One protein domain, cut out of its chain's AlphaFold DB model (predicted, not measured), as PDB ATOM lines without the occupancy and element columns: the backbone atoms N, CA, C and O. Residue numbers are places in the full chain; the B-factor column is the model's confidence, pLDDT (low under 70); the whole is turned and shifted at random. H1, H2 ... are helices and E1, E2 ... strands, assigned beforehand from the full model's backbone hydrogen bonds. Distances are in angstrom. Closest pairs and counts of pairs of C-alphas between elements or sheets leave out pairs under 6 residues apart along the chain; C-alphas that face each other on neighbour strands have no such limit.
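Overview. This is residues 181 to 279 of the 853 residues of the protein "LPD7 domain-containing protein" of Salmonella enterica subsp. indica serovar 45:a:e,n,x (UniProt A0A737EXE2). A small sheet, the long E1-E2 hairpin with short E3 beside E2, makes one end of the domain; H1 and H5 make the other, with H2 between. H3 runs over E1 and E2, and H4 is a short turn near the start of H3. Printed are 99 residues, with five named helices and three named strands in the order H1 H2 H3 E1 E2 E3 H4 H5; the antiparallel sheet runs E1 - E2 - E3, and the class is mixed. The whole is compact, radius of gyration of the C-alphas 13.2 A, spanning 36 by 27 by 27 A.

Along the chain. E1 is residues 226 to 233, 21.0 A, from C-alpha 226 at (-13.700, -30.876, 45.973); E2 is 236 to 243, 22.7 A; E3 is 250 to 252. H3 is 215 to 224, 14.7 A; H2 is 197 to 209, 18.4 A; H1 is 181 to 190, 16.1 A; H4 is 259 to 262; H5 is 266 to 278, 17.8 A, ending at (-33.544, -58.451, 50.649).

Arrangement. E1 E2 E3 form a meander, each strand the antiparallel neighbour of the one before; N 229 and O 240 are 2.9 A apart, N 250 and O 241 2.8 A. H3 is on the sheet at a height of 10.3 A, C-alphas Leu 222 and Val 228 closest at 6.7 A. H2 only grazes the sheet. H1 and H2, a helical hairpin, touch at C-alphas Ile 184 and Gln 201, 6.8 A. H5 touches H1 with residues 273 to 277 alone, closest C-alphas Tyr 187 and Val 277, 6.9 A. H3 and H4 only just touch, with 3 pairs of C-alphas within 8 A, closest Tyr 215 and Pro 259, 5.5 A. Every O i to N i+4 pair is within hydrogen-bond range in H2, H3 and H5, 4 of 6 in H1; H4 is too short for one.

Size, cuts and confidence. The C-alphas farthest apart, Gly 245 and Ser 279, are 39.8 A apart. The printed part has no cut and no long link. Confidence is under 70 for 24 residues, among them 181 to 191 and 274 to 279.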
ATOM      1  N   SER A 181     -35.288 -42.905  46.386       54.91
ATOM      2  CA  SER A 181     -35.282 -42.329  47.738       54.91
ATOM      3  C   SER A 181     -35.410 -43.400  48.831       54.91
ATOM      4  O   SER A 181     -34.635 -43.414  49.796       54.91
ATOM      5  N   ASP A 182     -36.321 -44.355  48.632       55.19
ATOM      6  CA  ASP A 182     -36.635 -45.436  49.565       55.19
ATOM      7  C   ASP A 182     -35.485 -46.456  49.655       55.19
ATOM      8  O   ASP A 182     -35.098 -46.880  50.750       55.19
ATOM      9  N   PHE A 183     -34.863 -46.784  48.516       59.50
ATOM     10  CA  PHE A 183     -33.665 -47.634  48.451       59.50
ATOM     11  C   PHE A 183     -32.491 -47.027  49.208       59.50
ATOM     12  O   PHE A 183     -31.855 -47.693  50.030       59.50
ATOM     13  N   ILE A 184     -32.221 -45.744  48.966       56.62
ATOM     14  CA  ILE A 184     -31.128 -45.032  49.623       56.62
ATOM     15  C   ILE A 184     -31.437 -44.954  51.110       56.62
ATOM     16  O   ILE A 184     -30.563 -45.269  51.910       56.62
ATOM     17  N   SER A 185     -32.680 -44.650  51.505       56.06
ATOM     18  CA  SER A 185     -33.104 -44.628  52.912       56.06
ATOM     19  C   SER A 185     -32.858 -45.912  53.690       56.06
ATOM     20  O   SER A 185     -32.632 -45.862  54.896       56.06
ATOM     21  N   ARG A 186     -32.823 -47.052  53.004       56.97
ATOM     22  CA  ARG A 186     -32.715 -48.374  53.634       56.97
ATOM     23  C   ARG A 186     -31.302 -48.945  53.556       56.97
ATOM     24  O   ARG A 186     -30.822 -49.496  54.542       56.97
ATOM     25  N   TYR A 187     -30.572 -48.691  52.467       60.22
ATOM     26  CA  TYR A 187     -29.126 -48.955  52.379       60.22
ATOM     27  C   TYR A 187     -28.323 -48.130  53.418       60.22
ATOM     28  O   TYR A 187     -27.262 -48.546  53.886       60.22
ATOM     29  N   LYS A 188     -28.874 -46.979  53.853       56.94
ATOM     30  CA  LYS A 188     -28.359 -46.072  54.903       56.94
ATOM     31  C   LYS A 188     -28.104 -46.716  56.273       56.94
ATOM     32  O   LYS A 188     -27.261 -46.188  57.002       56.94
ATOM     33  N   GLY A 189     -28.887 -47.721  56.677       52.56
ATOM     34  CA  GLY A 189     -28.916 -48.223  58.061       52.56
ATOM     35  C   GLY A 189     -27.690 -49.055  58.429       52.56
ATOM     36  O   GLY A 189     -27.052 -48.798  59.447       52.56
ATOM     37  N   ASP A 190     -27.321 -49.983  57.546       52.12
ATOM     38  CA  ASP A 190     -26.327 -51.020  57.843       52.12
ATOM     39  C   ASP A 190     -24.940 -50.762  57.213       52.12
ATOM     40  O   ASP A 190     -23.930 -51.255  57.726       52.12
ATOM     41  N   VAL A 191     -24.853 -49.959  56.138       62.12
ATOM     42  CA  VAL A 191     -23.635 -49.867  55.300       62.12
ATOM     43  C   VAL A 191     -22.747 -48.651  55.615       62.12
ATOM     44  O   VAL A 191     -21.529 -48.792  55.733       62.12
ATOM     45  N   PHE A 192     -23.311 -47.452  55.805       71.38
ATOM     46  CA  PHE A 192     -22.526 -46.227  56.046       71.38
ATOM     47  C   PHE A 192     -22.389 -45.913  57.543       71.38
ATOM     48  O   PHE A 192     -23.250 -45.266  58.137       71.38
ATOM     49  N   LYS A 193     -21.276 -46.345  58.150       58.47
ATOM     50  CA  LYS A 193     -21.038 -46.290  59.609       58.47
ATOM     51  C   LYS A 193     -20.246 -45.063  60.121       58.47
ATOM     52  O   LYS A 193     -19.715 -45.128  61.222       58.47
ATOM     53  N   SER A 194     -20.103 -43.970  59.356       61.97
ATOM     54  CA  SER A 194     -19.221 -42.833  59.723       61.97
ATOM     55  C   SER A 194     -19.874 -41.445  59.664       61.97
ATOM     56  O   SER A 194     -20.872 -41.259  58.974       61.97
ATOM     57  N   ASP A 195     -19.247 -40.443  60.299       58.12
ATOM     58  CA  ASP A 195     -19.651 -39.016  60.314       58.12
ATOM     59  C   ASP A 195     -19.833 -38.388  58.915       58.12
ATOM     60  O   ASP A 195     -20.445 -37.336  58.758       58.12
ATOM     61  N   ALA A 196     -19.324 -39.043  57.867       68.00
ATOM     62  CA  ALA A 196     -19.470 -38.637  56.469       68.00
ATOM     63  C   ALA A 196     -20.695 -39.260  55.766       68.00
ATOM     64  O   ALA A 196     -20.786 -39.246  54.534       68.00
ATOM     65  N   LYS A 197     -21.623 -39.838  56.536       72.06
ATOM     66  CA  LYS A 197     -22.804 -40.570  56.064       72.06
ATOM     67  C   LYS A 197     -23.694 -39.744  55.127       72.06
ATOM     68  O   LYS A 197     -24.098 -40.279  54.102       72.06
ATOM     69  N   GLY A 198     -23.943 -38.463  55.414       72.12
ATOM     70  CA  GLY A 198     -24.777 -37.602  54.557       72.12
ATOM     71  C   GLY A 198     -24.208 -37.426  53.144       72.12
ATOM     72  O   GLY A 198     -24.894 -37.655  52.157       72.12
ATOM     73  N   VAL A 199     -22.903 -37.164  53.035       76.62
ATOM     74  CA  VAL A 199     -22.240 -36.972  51.733       76.62
ATOM     75  C   VAL A 199     -22.239 -38.249  50.893       76.62
ATOM     76  O   VAL A 199     -22.431 -38.201  49.683       76.62
ATOM     77  N   LYS A 200     -22.035 -39.414  51.517       81.38
ATOM     78  CA  LYS A 200     -22.093 -40.701  50.805       81.38
ATOM     79  C   LYS A 200     -23.493 -41.002  50.268       81.38
ATOM     80  O   LYS A 200     -23.609 -41.612  49.210       81.38
ATOM     81  N   GLN A 201     -24.537 -40.561  50.970       75.06
ATOM     82  CA  GLN A 201     -25.923 -40.714  50.524       75.06
ATOM     83  C   GLN A 201     -26.235 -39.834  49.320       75.06
ATOM     84  O   GLN A 201     -26.805 -40.333  48.356       75.06
ATOM     85  N   GLU A 202     -25.834 -38.561  49.359       78.00
ATOM     86  CA  GLU A 202     -25.987 -37.634  48.228       78.00
ATOM     87  C   GLU A 202     -25.335 -38.213  46.969       78.00
ATOM     88  O   GLU A 202     -25.971 -38.304  45.923       78.00
ATOM     89  N   LEU A 203     -24.098 -38.708  47.100       83.81
ATOM     90  CA  LEU A 203     -23.368 -39.319  45.989       83.81
ATOM     91  C   LEU A 203     -24.061 -40.571  45.447       83.81
ATOM     92  O   LEU A 203     -24.186 -40.714  44.234       83.81
ATOM     93  N   LEU A 204     -24.535 -41.465  46.322       83.25
ATOM     94  CA  LEU A 204     -25.279 -42.651  45.896       83.25
ATOM     95  C   LEU A 204     -26.593 -42.274  45.195       83.25
ATOM     96  O   LEU A 204     -26.958 -42.908  44.209       83.25
ATOM     97  N   SER A 205     -27.264 -41.212  45.649       80.75
ATOM     98  CA  SER A 205     -28.461 -40.679  44.994       80.75
ATOM     99  C   SER A 205     -28.171 -40.185  43.592       80.75
ATOM    100  O   SER A 205     -28.880 -40.552  42.662       80.75
ATOM    101  N   SER A 206     -27.101 -39.415  43.413       80.56
ATOM    102  CA  SER A 206     -26.694 -38.950  42.088       80.56
ATOM    103  C   SER A 206     -26.327 -40.109  41.154       80.56
ATOM    104  O   SER A 206     -26.682 -40.065  39.980       80.56
ATOM    105  N   ILE A 207     -25.678 -41.167  41.663       84.56
ATOM    106  CA  ILE A 207     -25.343 -42.368  40.873       84.56
ATOM    107  C   ILE A 207     -26.608 -43.093  40.389       84.56
ATOM    108  O   ILE A 207     -26.639 -43.563  39.254       84.56
ATOM    109  N   LEU A 208     -27.633 -43.212  41.238       80.25
ATOM    110  CA  LEU A 208     -28.854 -43.966  40.928       80.25
ATOM    111  C   LEU A 208     -29.876 -43.173  40.101       80.25
ATOM    112  O   LEU A 208     -30.676 -43.781  39.389       80.25
ATOM    113  N   SER A 209     -29.845 -41.841  40.186       80.69
ATOM    114  CA  SER A 209     -30.716 -40.953  39.405       80.69
ATOM    115  C   SER A 209     -30.193 -40.666  37.995       80.69
ATOM    116  O   SER A 209     -30.968 -40.246  37.141       80.69
ATOM    117  N   ALA A 210     -28.901 -40.878  37.727       80.25
ATOM    118  CA  ALA A 210     -28.322 -40.670  36.404       80.25
ATOM    119  C   ALA A 210     -28.628 -41.850  35.461       80.25
ATOM    120  O   ALA A 210     -28.347 -43.001  35.792       80.25
ATOM    121  N   GLU A 211     -29.158 -41.569  34.265       70.75
ATOM    122  CA  GLU A 211     -29.473 -42.610  33.272       70.75
ATOM    123  C   GLU A 211     -28.217 -43.300  32.719       70.75
ATOM    124  O   GLU A 211     -28.211 -44.519  32.583       70.75
ATOM    125  N   ASN A 212     -27.137 -42.544  32.478       73.06
ATOM    126  CA  ASN A 212     -25.894 -43.033  31.869       73.06
ATOM    127  C   ASN A 212     -24.651 -42.514  32.613       73.06
ATOM    128  O   ASN A 212     -23.900 -41.684  32.101       73.06
ATOM    129  N   ILE A 213     -24.433 -42.987  33.843       83.00
ATOM    130  CA  ILE A 213     -23.208 -42.686  34.599       83.00
ATOM    131  C   ILE A 213     -22.120 -43.726  34.319       83.00
ATOM    132  O   ILE A 213     -22.343 -44.929  34.418       83.00
ATOM    133  N   THR A 214     -20.925 -43.243  34.000       86.00
ATOM    134  CA  THR A 214     -19.698 -44.034  33.840       86.00
ATOM    135  C   THR A 214     -18.708 -43.669  34.936       86.00
ATOM    136  O   THR A 214     -18.774 -42.587  35.522       86.00
ATOM    137  N   TYR A 215     -17.727 -44.527  35.203       86.88
ATOM    138  CA  TYR A 215     -16.729 -44.224  36.233       86.88
ATOM    139  C   TYR A 215     -15.958 -42.913  35.967       86.88
ATOM    140  O   TYR A 215     -15.650 -42.161  36.892       86.88
ATOM    141  N   ALA A 216     -15.709 -42.585  34.693       84.50
ATOM    142  CA  ALA A 216     -15.056 -41.338  34.298       84.50
ATOM    143  C   ALA A 216     -15.921 -40.096  34.587       84.50
ATOM    144  O   ALA A 216     -15.423 -39.111  35.141       84.50
ATOM    145  N   THR A 217     -17.216 -40.151  34.262       85.56
ATOM    146  CA  THR A 217     -18.162 -39.055  34.536       85.56
ATOM    147  C   THR A 217     -18.408 -38.897  36.035       85.56
ATOM    148  O   THR A 217     -18.407 -37.777  36.537       85.56
ATOM    149  N   PHE A 218     -18.469 -39.997  36.789       87.69
ATOM    150  CA  PHE A 218     -18.544 -39.964  38.250       87.69
ATOM    151  C   PHE A 218     -17.342 -39.255  38.895       87.69
ATOM    152  O   PHE A 218     -17.517 -38.399  39.763       87.69
ATOM    153  N   ILE A 219     -16.112 -39.543  38.452       85.31
ATOM    154  CA  ILE A 219     -14.914 -38.836  38.942       85.31
ATOM    155  C   ILE A 219     -14.970 -37.344  38.586       85.31
ATOM    156  O   ILE A 219     -14.550 -36.510  39.392       85.31
ATOM    157  N   HIS A 220     -15.470 -36.999  37.398       84.69
ATOM    158  CA  HIS A 220     -15.644 -35.606  36.990       84.69
ATOM    159  C   HIS A 220     -16.628 -34.865  37.912       84.69
ATOM    160  O   HIS A 220     -16.298 -33.789  38.409       84.69
ATOM    161  N   GLU A 221     -17.772 -35.473  38.239       83.25
ATOM    162  CA  GLU A 221     -18.747 -34.919  39.193       83.25
ATOM    163  C   GLU A 221     -18.189 -34.805  40.621       83.25
ATOM    164  O   GLU A 221     -18.420 -33.814  41.319       83.25
ATOM    165  N   LEU A 222     -17.375 -35.769  41.063       86.31
ATOM    166  CA  LEU A 222     -16.700 -35.680  42.358       86.31
ATOM    167  C   LEU A 222     -15.714 -34.502  42.424       86.31
ATOM    168  O   LEU A 222     -15.625 -33.845  43.461       86.31
ATOM    169  N   LYS A 223     -14.996 -34.212  41.330       85.94
ATOM    170  CA  LYS A 223     -14.036 -33.095  41.254       85.94
ATOM    171  C   LYS A 223     -14.703 -31.720  41.335       85.94
ATOM    172  O   LYS A 223     -14.079 -30.791  41.837       85.94
ATOM    173  N   LYS A 224     -15.967 -31.586  40.915       82.25
ATOM    174  CA  LYS A 224     -16.747 -30.343  41.097       82.25
ATOM    175  C   LYS A 224     -16.999 -30.027  42.574       82.25
ATOM    176  O   LYS A 224     -17.091 -28.867  42.956       82.25
ATOM    177  N   ASN A 225     -17.064 -31.061  43.412       78.00
ATOM    178  CA  ASN A 225     -17.394 -30.960  44.832       78.00
ATOM    179  C   ASN A 225     -16.161 -30.918  45.758       78.00
ATOM    180  O   ASN A 225     -16.309 -30.851  46.982       78.00
ATOM    181  N   GLY A 226     -14.943 -30.969  45.208       83.75
ATOM    182  CA  GLY A 226     -13.700 -30.876  45.973       83.75
ATOM    183  C   GLY A 226     -12.525 -31.630  45.346       83.75
ATOM    184  O   GLY A 226     -12.560 -32.072  44.201       83.75
ATOM    185  N   VAL A 227     -11.452 -31.807  46.119       85.44
ATOM    186  CA  VAL A 227     -10.235 -32.488  45.650       85.44
ATOM    187  C   VAL A 227     -10.387 -33.999  45.810       85.44
ATOM    188  O   VAL A 227     -10.519 -34.502  46.928       85.44
ATOM    189  N   VAL A 228     -10.311 -34.728  44.696       88.81
ATOM    190  CA  VAL A 228     -10.381 -36.197  44.658       88.81
ATOM    191  C   VAL A 228      -8.976 -36.783  44.556       88.81
ATOM    192  O   VAL A 228      -8.215 -36.428  43.657       88.81
ATOM    193  N   LYS A 229      -8.629 -37.705  45.458       88.00
ATOM    194  CA  LYS A 229      -7.374 -38.471  45.414       88.00
ATOM    195  C   LYS A 229      -7.663 -39.964  45.366       88.00
ATOM    196  O   LYS A 229      -8.513 -40.455  46.105       88.00
ATOM    197  N   VAL A 230      -6.902 -40.685  44.555       86.69
ATOM    198  CA  VAL A 230      -6.893 -42.150  44.550       86.69
ATOM    199  C   VAL A 230      -5.963 -42.625  45.668       86.69
ATOM    200  O   VAL A 230      -4.836 -42.143  45.782       86.69
ATOM    201  N   ARG A 231      -6.429 -43.532  46.528       82.31
ATOM    202  CA  ARG A 231      -5.645 -44.107  47.632       82.31
ATOM    203  C   ARG A 231      -5.630 -45.628  47.533       82.31
ATOM    204  O   ARG A 231      -6.612 -46.237  47.123       82.31
ATOM    205  N   LYS A 232      -4.525 -46.245  47.953       82.12
ATOM    206  CA  LYS A 232      -4.386 -47.705  48.029       82.12
ATOM    207  C   LYS A 232      -4.690 -48.169  49.456       82.12
ATOM    208  O   LYS A 232      -4.148 -47.616  50.411       82.12
ATOM    209  N   GLY A 233      -5.605 -49.119  49.605       74.31
ATOM    210  CA  GLY A 233      -5.984 -49.744  50.873       74.31
ATOM    211  C   GLY A 233      -5.719 -51.248  50.877       74.31
ATOM    212  O   GLY A 233      -5.226 -51.799  49.898       74.31
ATOM    213  N   ILE A 234      -6.075 -51.903  51.986       69.75
ATOM    214  CA  ILE A 234      -5.894 -53.353  52.190       69.75
ATOM    215  C   ILE A 234      -6.773 -54.165  51.223       69.75
ATOM    216  O   ILE A 234      -6.336 -55.174  50.689       69.75
ATOM    217  N   SER A 235      -7.991 -53.690  50.953       60.56
ATOM    218  CA  SER A 235      -8.974 -54.331  50.071       60.56
ATOM    219  C   SER A 235      -8.937 -53.822  48.621       60.56
ATOM    220  O   SER A 235      -9.889 -54.043  47.882       60.56
ATOM    221  N   GLY A 236      -7.888 -53.087  48.223       77.56
ATOM    222  CA  GLY A 236      -7.754 -52.509  46.879       77.56
ATOM    223  C   GLY A 236      -7.696 -50.977  46.838       77.56
ATOM    224  O   GLY A 236      -7.452 -50.303  47.843       77.56
ATOM    225  N   VAL A 237      -7.860 -50.418  45.637       83.44
ATOM    226  CA  VAL A 237      -7.796 -48.973  45.362       83.44
ATOM    227  C   VAL A 237      -9.162 -48.325  45.609       83.44
ATOM    228  O   VAL A 237     -10.181 -48.873  45.214       83.44
ATOM    229  N   TYR A 238      -9.193 -47.153  46.251       87.81
ATOM    230  CA  TYR A 238     -10.430 -46.423  46.552       87.81
ATOM    231  C   TYR A 238     -10.271 -44.905  46.385       87.81
ATOM    232  O   TYR A 238      -9.159 -44.368  46.393       87.81
ATOM    233  N   LEU A 239     -11.396 -44.194  46.260       88.94
ATOM    234  CA  LEU A 239     -11.422 -42.736  46.125       88.94
ATOM    235  C   LEU A 239     -11.529 -42.042  47.491       88.94
ATOM    236  O   LEU A 239     -12.251 -42.473  48.392       88.94
ATOM    237  N   ASN A 240     -10.819 -40.926  47.646       89.31
ATOM    238  CA  ASN A 240     -10.925 -40.020  48.785       89.31
ATOM    239  C   ASN A 240     -11.356 -38.633  48.295       89.31
ATOM    240  O   ASN A 240     -10.630 -38.010  47.520       89.31
ATOM    241  N   LEU A 241     -12.509 -38.157  48.763       88.56
ATOM    242  CA  LEU A 241     -13.055 -36.836  48.447       88.56
ATOM    243  C   LEU A 241     -12.787 -35.868  49.604       88.56
ATOM    244  O   LEU A 241     -13.295 -36.064  50.707       88.56
ATOM    245  N   LYS A 242     -12.036 -34.793  49.361       87.50
ATOM    246  CA  LYS A 242     -11.906 -33.672  50.301       87.50
ATOM    247  C   LYS A 242     -12.746 -32.494  49.800       87.50
ATOM    248  O   LYS A 242     -12.312 -31.799  48.883       87.50
ATOM    249  N   LYS A 243     -13.931 -32.282  50.394       81.56
ATOM    250  CA  LYS A 243     -14.806 -31.138  50.075       81.56
ATOM    251  C   LYS A 243     -14.083 -29.809  50.345       81.56
ATOM    252  O   LYS A 243     -13.299 -29.705  51.296       81.56
ATOM    253  N   THR A 244     -14.347 -28.802  49.518       75.25
ATOM    254  CA  THR A 244     -13.786 -27.449  49.659       75.25
ATOM    255  C   THR A 244     -14.160 -26.872  51.031       75.25
ATOM    256  O   THR A 244     -15.327 -26.878  51.404       75.25
ATOM    257  N   GLY A 245     -13.167 -26.457  51.826       69.88
ATOM    258  CA  GLY A 245     -13.373 -25.947  53.193       69.88
ATOM    259  C   GLY A 245     -13.468 -27.004  54.310       69.88
ATOM    260  O   GLY A 245     -13.506 -26.638  55.480       69.88
ATOM    261  N   SER A 246     -13.455 -28.309  54.003       76.69
ATOM    262  CA  SER A 246     -13.503 -29.366  55.031       76.69
ATOM    263  C   SER A 246     -12.105 -29.797  55.518       76.69
ATOM    264  O   SER A 246     -11.222 -30.076  54.694       76.69
ATOM    265  N   PRO A 247     -11.881 -29.946  56.841       71.31
ATOM    266  CA  PRO A 247     -10.577 -30.340  57.384       71.31
ATOM    267  C   PRO A 247     -10.246 -31.822  57.137       71.31
ATOM    268  O   PRO A 247      -9.074 -32.183  57.022       71.31
ATOM    269  N   LYS A 248     -11.262 -32.689  57.000       80.81
ATOM    270  CA  LYS A 248     -11.117 -34.142  56.806       80.81
ATOM    271  C   LYS A 248     -11.627 -34.582  55.428       80.81
ATOM    272  O   LYS A 248     -12.601 -34.039  54.917       80.81
ATOM    273  N   GLY A 249     -10.961 -35.574  54.832       82.31
ATOM    274  CA  GLY A 249     -11.388 -36.209  53.579       82.31
ATOM    275  C   GLY A 249     -12.253 -37.446  53.825       82.31
ATOM    276  O   GLY A 249     -12.013 -38.199  54.768       82.31
ATOM    277  N   ILE A 250     -13.223 -37.681  52.951       86.44
ATOM    278  CA  ILE A 250     -14.196 -38.771  53.013       86.44
ATOM    279  C   ILE A 250     -13.693 -39.934  52.158       86.44
ATOM    280  O   ILE A 250     -13.459 -39.780  50.963       86.44
ATOM    281  N   ASN A 251     -13.518 -41.106  52.769       88.06
ATOM    282  CA  ASN A 251     -13.109 -42.321  52.058       88.06
ATOM    283  C   ASN A 251     -14.333 -43.036  51.476       88.06
ATOM    284  O   ASN A 251     -15.216 -43.420  52.244       88.06
ATOM    285  N   LEU A 252     -14.354 -43.257  50.164       86.88
ATOM    286  CA  LEU A 252     -15.388 -43.990  49.429       86.88
ATOM    287  C   LEU A 252     -14.911 -45.435  49.215       86.88
ATOM    288  O   LEU A 252     -14.349 -45.753  48.172       86.88
ATOM    289  N   LYS A 253     -15.024 -46.275  50.252       85.19
ATOM    290  CA  LYS A 253     -14.497 -47.659  50.251       85.19
ATOM    291  C   LYS A 253     -15.552 -48.701  49.882       85.19
ATOM    292  O   LYS A 253     -15.217 -49.855  49.653       85.19
ATOM    293  N   GLU A 254     -16.818 -48.314  49.924       84.19
ATOM    294  CA  GLU A 254     -17.956 -49.193  49.706       84.19
ATOM    295  C   GLU A 254     -18.077 -49.583  48.225       84.19
ATOM    296  O   GLU A 254     -17.801 -48.763  47.351       84.19
ATOM    297  N   TYR A 255     -18.529 -50.814  47.944       84.50
ATOM    298  CA  TYR A 255     -18.652 -51.349  46.576       84.50
ATOM    299  C   TYR A 255     -19.485 -50.448  45.655       84.50
ATOM    300  O   TYR A 255     -19.169 -50.300  44.484       84.50
ATOM    301  N   VAL A 256     -20.481 -49.745  46.201       85.19
ATOM    302  CA  VAL A 256     -21.310 -48.789  45.446       85.19
ATOM    303  C   VAL A 256     -20.537 -47.610  44.833       85.19
ATOM    304  O   VAL A 256     -21.081 -46.885  44.006       85.19
ATOM    305  N   PHE A 257     -19.278 -47.404  45.227       89.00
ATOM    306  CA  PHE A 257     -18.384 -46.386  44.669       89.00
ATOM    307  C   PHE A 257     -17.250 -46.975  43.819       89.00
ATOM    308  O   PHE A 257     -16.333 -46.242  43.441       89.00
ATOM    309  N   SER A 258     -17.278 -48.279  43.541       86.62
ATOM    310  CA  SER A 258     -16.263 -48.949  42.734       86.62
ATOM    311  C   SER A 258     -16.538 -48.794  41.228       86.62
ATOM    312  O   SER A 258     -17.686 -48.560  40.829       86.62
ATOM    313  N   PRO A 259     -15.506 -48.918  40.369       86.56
ATOM    314  CA  PRO A 259     -15.685 -48.907  38.917       86.56
ATOM    315  C   PRO A 259     -16.690 -49.954  38.439       86.56
ATOM    316  O   PRO A 259     -17.498 -49.672  37.556       86.56
ATOM    317  N   GLU A 260     -16.653 -51.141  39.045       85.88
ATOM    318  CA  GLU A 260     -17.500 -52.276  38.695       85.88
ATOM    319  C   GLU A 260     -18.971 -51.922  38.910       85.88
ATOM    320  O   GLU A 260     -19.755 -52.046  37.979       85.88
ATOM    321  N   PHE A 261     -19.337 -51.390  40.082       86.62
ATOM    322  CA  PHE A 261     -20.721 -51.007  40.369       86.62
ATOM    323  C   PHE A 261     -21.189 -49.801  39.550       86.62
ATOM    324  O   PHE A 261     -22.317 -49.780  39.057       86.62
ATOM    325  N   ILE A 262     -20.346 -48.775  39.395       88.06
ATOM    326  CA  ILE A 262     -20.734 -47.537  38.703       88.06
ATOM    327  C   ILE A 262     -21.002 -47.789  37.219       88.06
ATOM    328  O   ILE A 262     -21.885 -47.144  36.659       88.06
ATOM    329  N   ASN A 263     -20.306 -48.741  36.600       87.56
ATOM    330  CA  ASN A 263     -20.507 -49.079  35.193       87.56
ATOM    331  C   ASN A 263     -21.672 -50.059  34.948       87.56
ATOM    332  O   ASN A 263     -21.999 -50.305  33.789       87.56
ATOM    333  N   LEU A 264     -22.321 -50.597  35.991       86.62
ATOM    334  CA  LEU A 264     -23.494 -51.461  35.814       86.62
ATOM    335  C   LEU A 264     -24.684 -50.693  35.203       86.62
ATOM    336  O   LEU A 264     -24.903 -49.516  35.536       86.62
ATOM    337  N   PRO A 265     -25.519 -51.362  34.384       85.06
ATOM    338  CA  PRO A 265     -26.821 -50.840  33.990       85.06
ATOM    339  C   PRO A 265     -27.675 -50.476  35.211       85.06
ATOM    340  O   PRO A 265     -27.580 -51.100  36.271       85.06
ATOM    341  N   ARG A 266     -28.554 -49.477  35.071       81.06
ATOM    342  CA  ARG A 266     -29.421 -49.012  36.171       81.06
ATOM    343  C   ARG A 266     -30.263 -50.142  36.777       81.06
ATOM    344  O   ARG A 266     -30.374 -50.219  37.997       81.06
ATOM    345  N   SER A 267     -30.806 -51.035  35.951       78.19
ATOM    346  CA  SER A 267     -31.564 -52.214  36.397       78.19
ATOM    347  C   SER A 267     -30.726 -53.154  37.270       78.19
ATOM    348  O   SER A 267     -31.200 -53.612  38.306       78.19
ATOM    349  N   GLU A 268     -29.464 -53.392  36.912       80.62
ATOM    350  CA  GLU A 268     -28.547 -54.249  37.670       80.62
ATOM    351  C   GLU A 268     -28.050 -53.588  38.959       80.62
ATOM    352  O   GLU A 268     -27.946 -54.261  39.983       80.62
ATOM    353  N   LYS A 269     -27.831 -52.265  38.959       82.44
ATOM    354  CA  LYS A 269     -27.562 -51.496  40.191       82.44
ATOM    355  C   LYS A 269     -28.711 -51.640  41.184       82.44
ATOM    356  O   LYS A 269     -28.477 -51.910  42.362       82.44
ATOM    357  N   LEU A 270     -29.947 -51.486  40.705       75.50
ATOM    358  CA  LEU A 270     -31.152 -51.649  41.519       75.50
ATOM    359  C   LEU A 270     -31.313 -53.095  41.996       75.50
ATOM    360  O   LEU A 270     -31.618 -53.303  43.166       75.50
ATOM    361  N   ASN A 271     -31.031 -54.086  41.147       73.50
ATOM    362  CA  ASN A 271     -31.091 -55.499  41.522       73.50
ATOM    363  C   ASN A 271     -30.022 -55.871  42.565       73.50
ATOM    364  O   ASN A 271     -30.317 -56.557  43.542       73.50
ATOM    365  N   TYR A 272     -28.793 -55.364  42.432       76.38
ATOM    366  CA  TYR A 272     -27.734 -55.558  43.425       76.38
ATOM    367  C   TYR A 272     -28.123 -54.950  44.777       76.38
ATOM    368  O   TYR A 272     -28.025 -55.616  45.805       76.38
ATOM    369  N   LEU A 273     -28.613 -53.706  44.787       72.81
ATOM    370  CA  LEU A 273     -29.069 -53.050  46.016       72.81
ATOM    371  C   LEU A 273     -30.283 -53.761  46.623       72.81
ATOM    372  O   LEU A 273     -30.332 -53.930  47.838       72.81
ATOM    373  N   ALA A 274     -31.219 -54.230  45.796       64.44
ATOM    374  CA  ALA A 274     -32.335 -55.060  46.230       64.44
ATOM    375  C   ALA A 274     -31.838 -56.358  46.874       64.44
ATOM    376  O   ALA A 274     -32.258 -56.673  47.978       64.44
ATOM    377  N   THR A 275     -30.880 -57.053  46.257       65.00
ATOM    378  CA  THR A 275     -30.320 -58.319  46.758       65.00
ATOM    379  C   THR A 275     -29.569 -58.132  48.080       65.00
ATOM    380  O   THR A 275     -29.744 -58.923  48.999       65.00
ATOM    381  N   GLN A 276     -28.788 -57.056  48.222       63.53
ATOM    382  CA  GLN A 276     -28.075 -56.732  49.468       63.53
ATOM    383  C   GLN A 276     -29.017 -56.316  50.613       63.53
ATOM    384  O   GLN A 276     -28.648 -56.415  51.781       63.53
ATOM    385  N   VAL A 277     -30.223 -55.833  50.295       58.75
ATOM    386  CA  VAL A 277     -31.239 -55.410  51.276       58.75
ATOM    387  C   VAL A 277     -32.277 -56.513  51.549       58.75
ATOM    388  O   VAL A 277     -32.911 -56.492  52.605       58.75
ATOM    389  N   ALA A 278     -32.458 -57.470  50.632       54.78
ATOM    390  CA  ALA A 278     -33.544 -58.451  50.649       54.78
ATOM    391  C   ALA A 278     -33.364 -59.585  51.665       54.78
ATOM    392  O   ALA A 278     -34.368 -60.077  52.175       54.78
ATOM    393  N   SER A 279     -32.135 -60.009  51.983       58.09
ATOM    394  CA  SER A 279     -31.919 -61.123  52.912       58.09
ATOM    395  C   SER A 279     -30.713 -60.916  53.827       58.09
ATOM    396  O   SER A 279     -29.617 -60.550  53.408       58.09
TER     397      SER A 279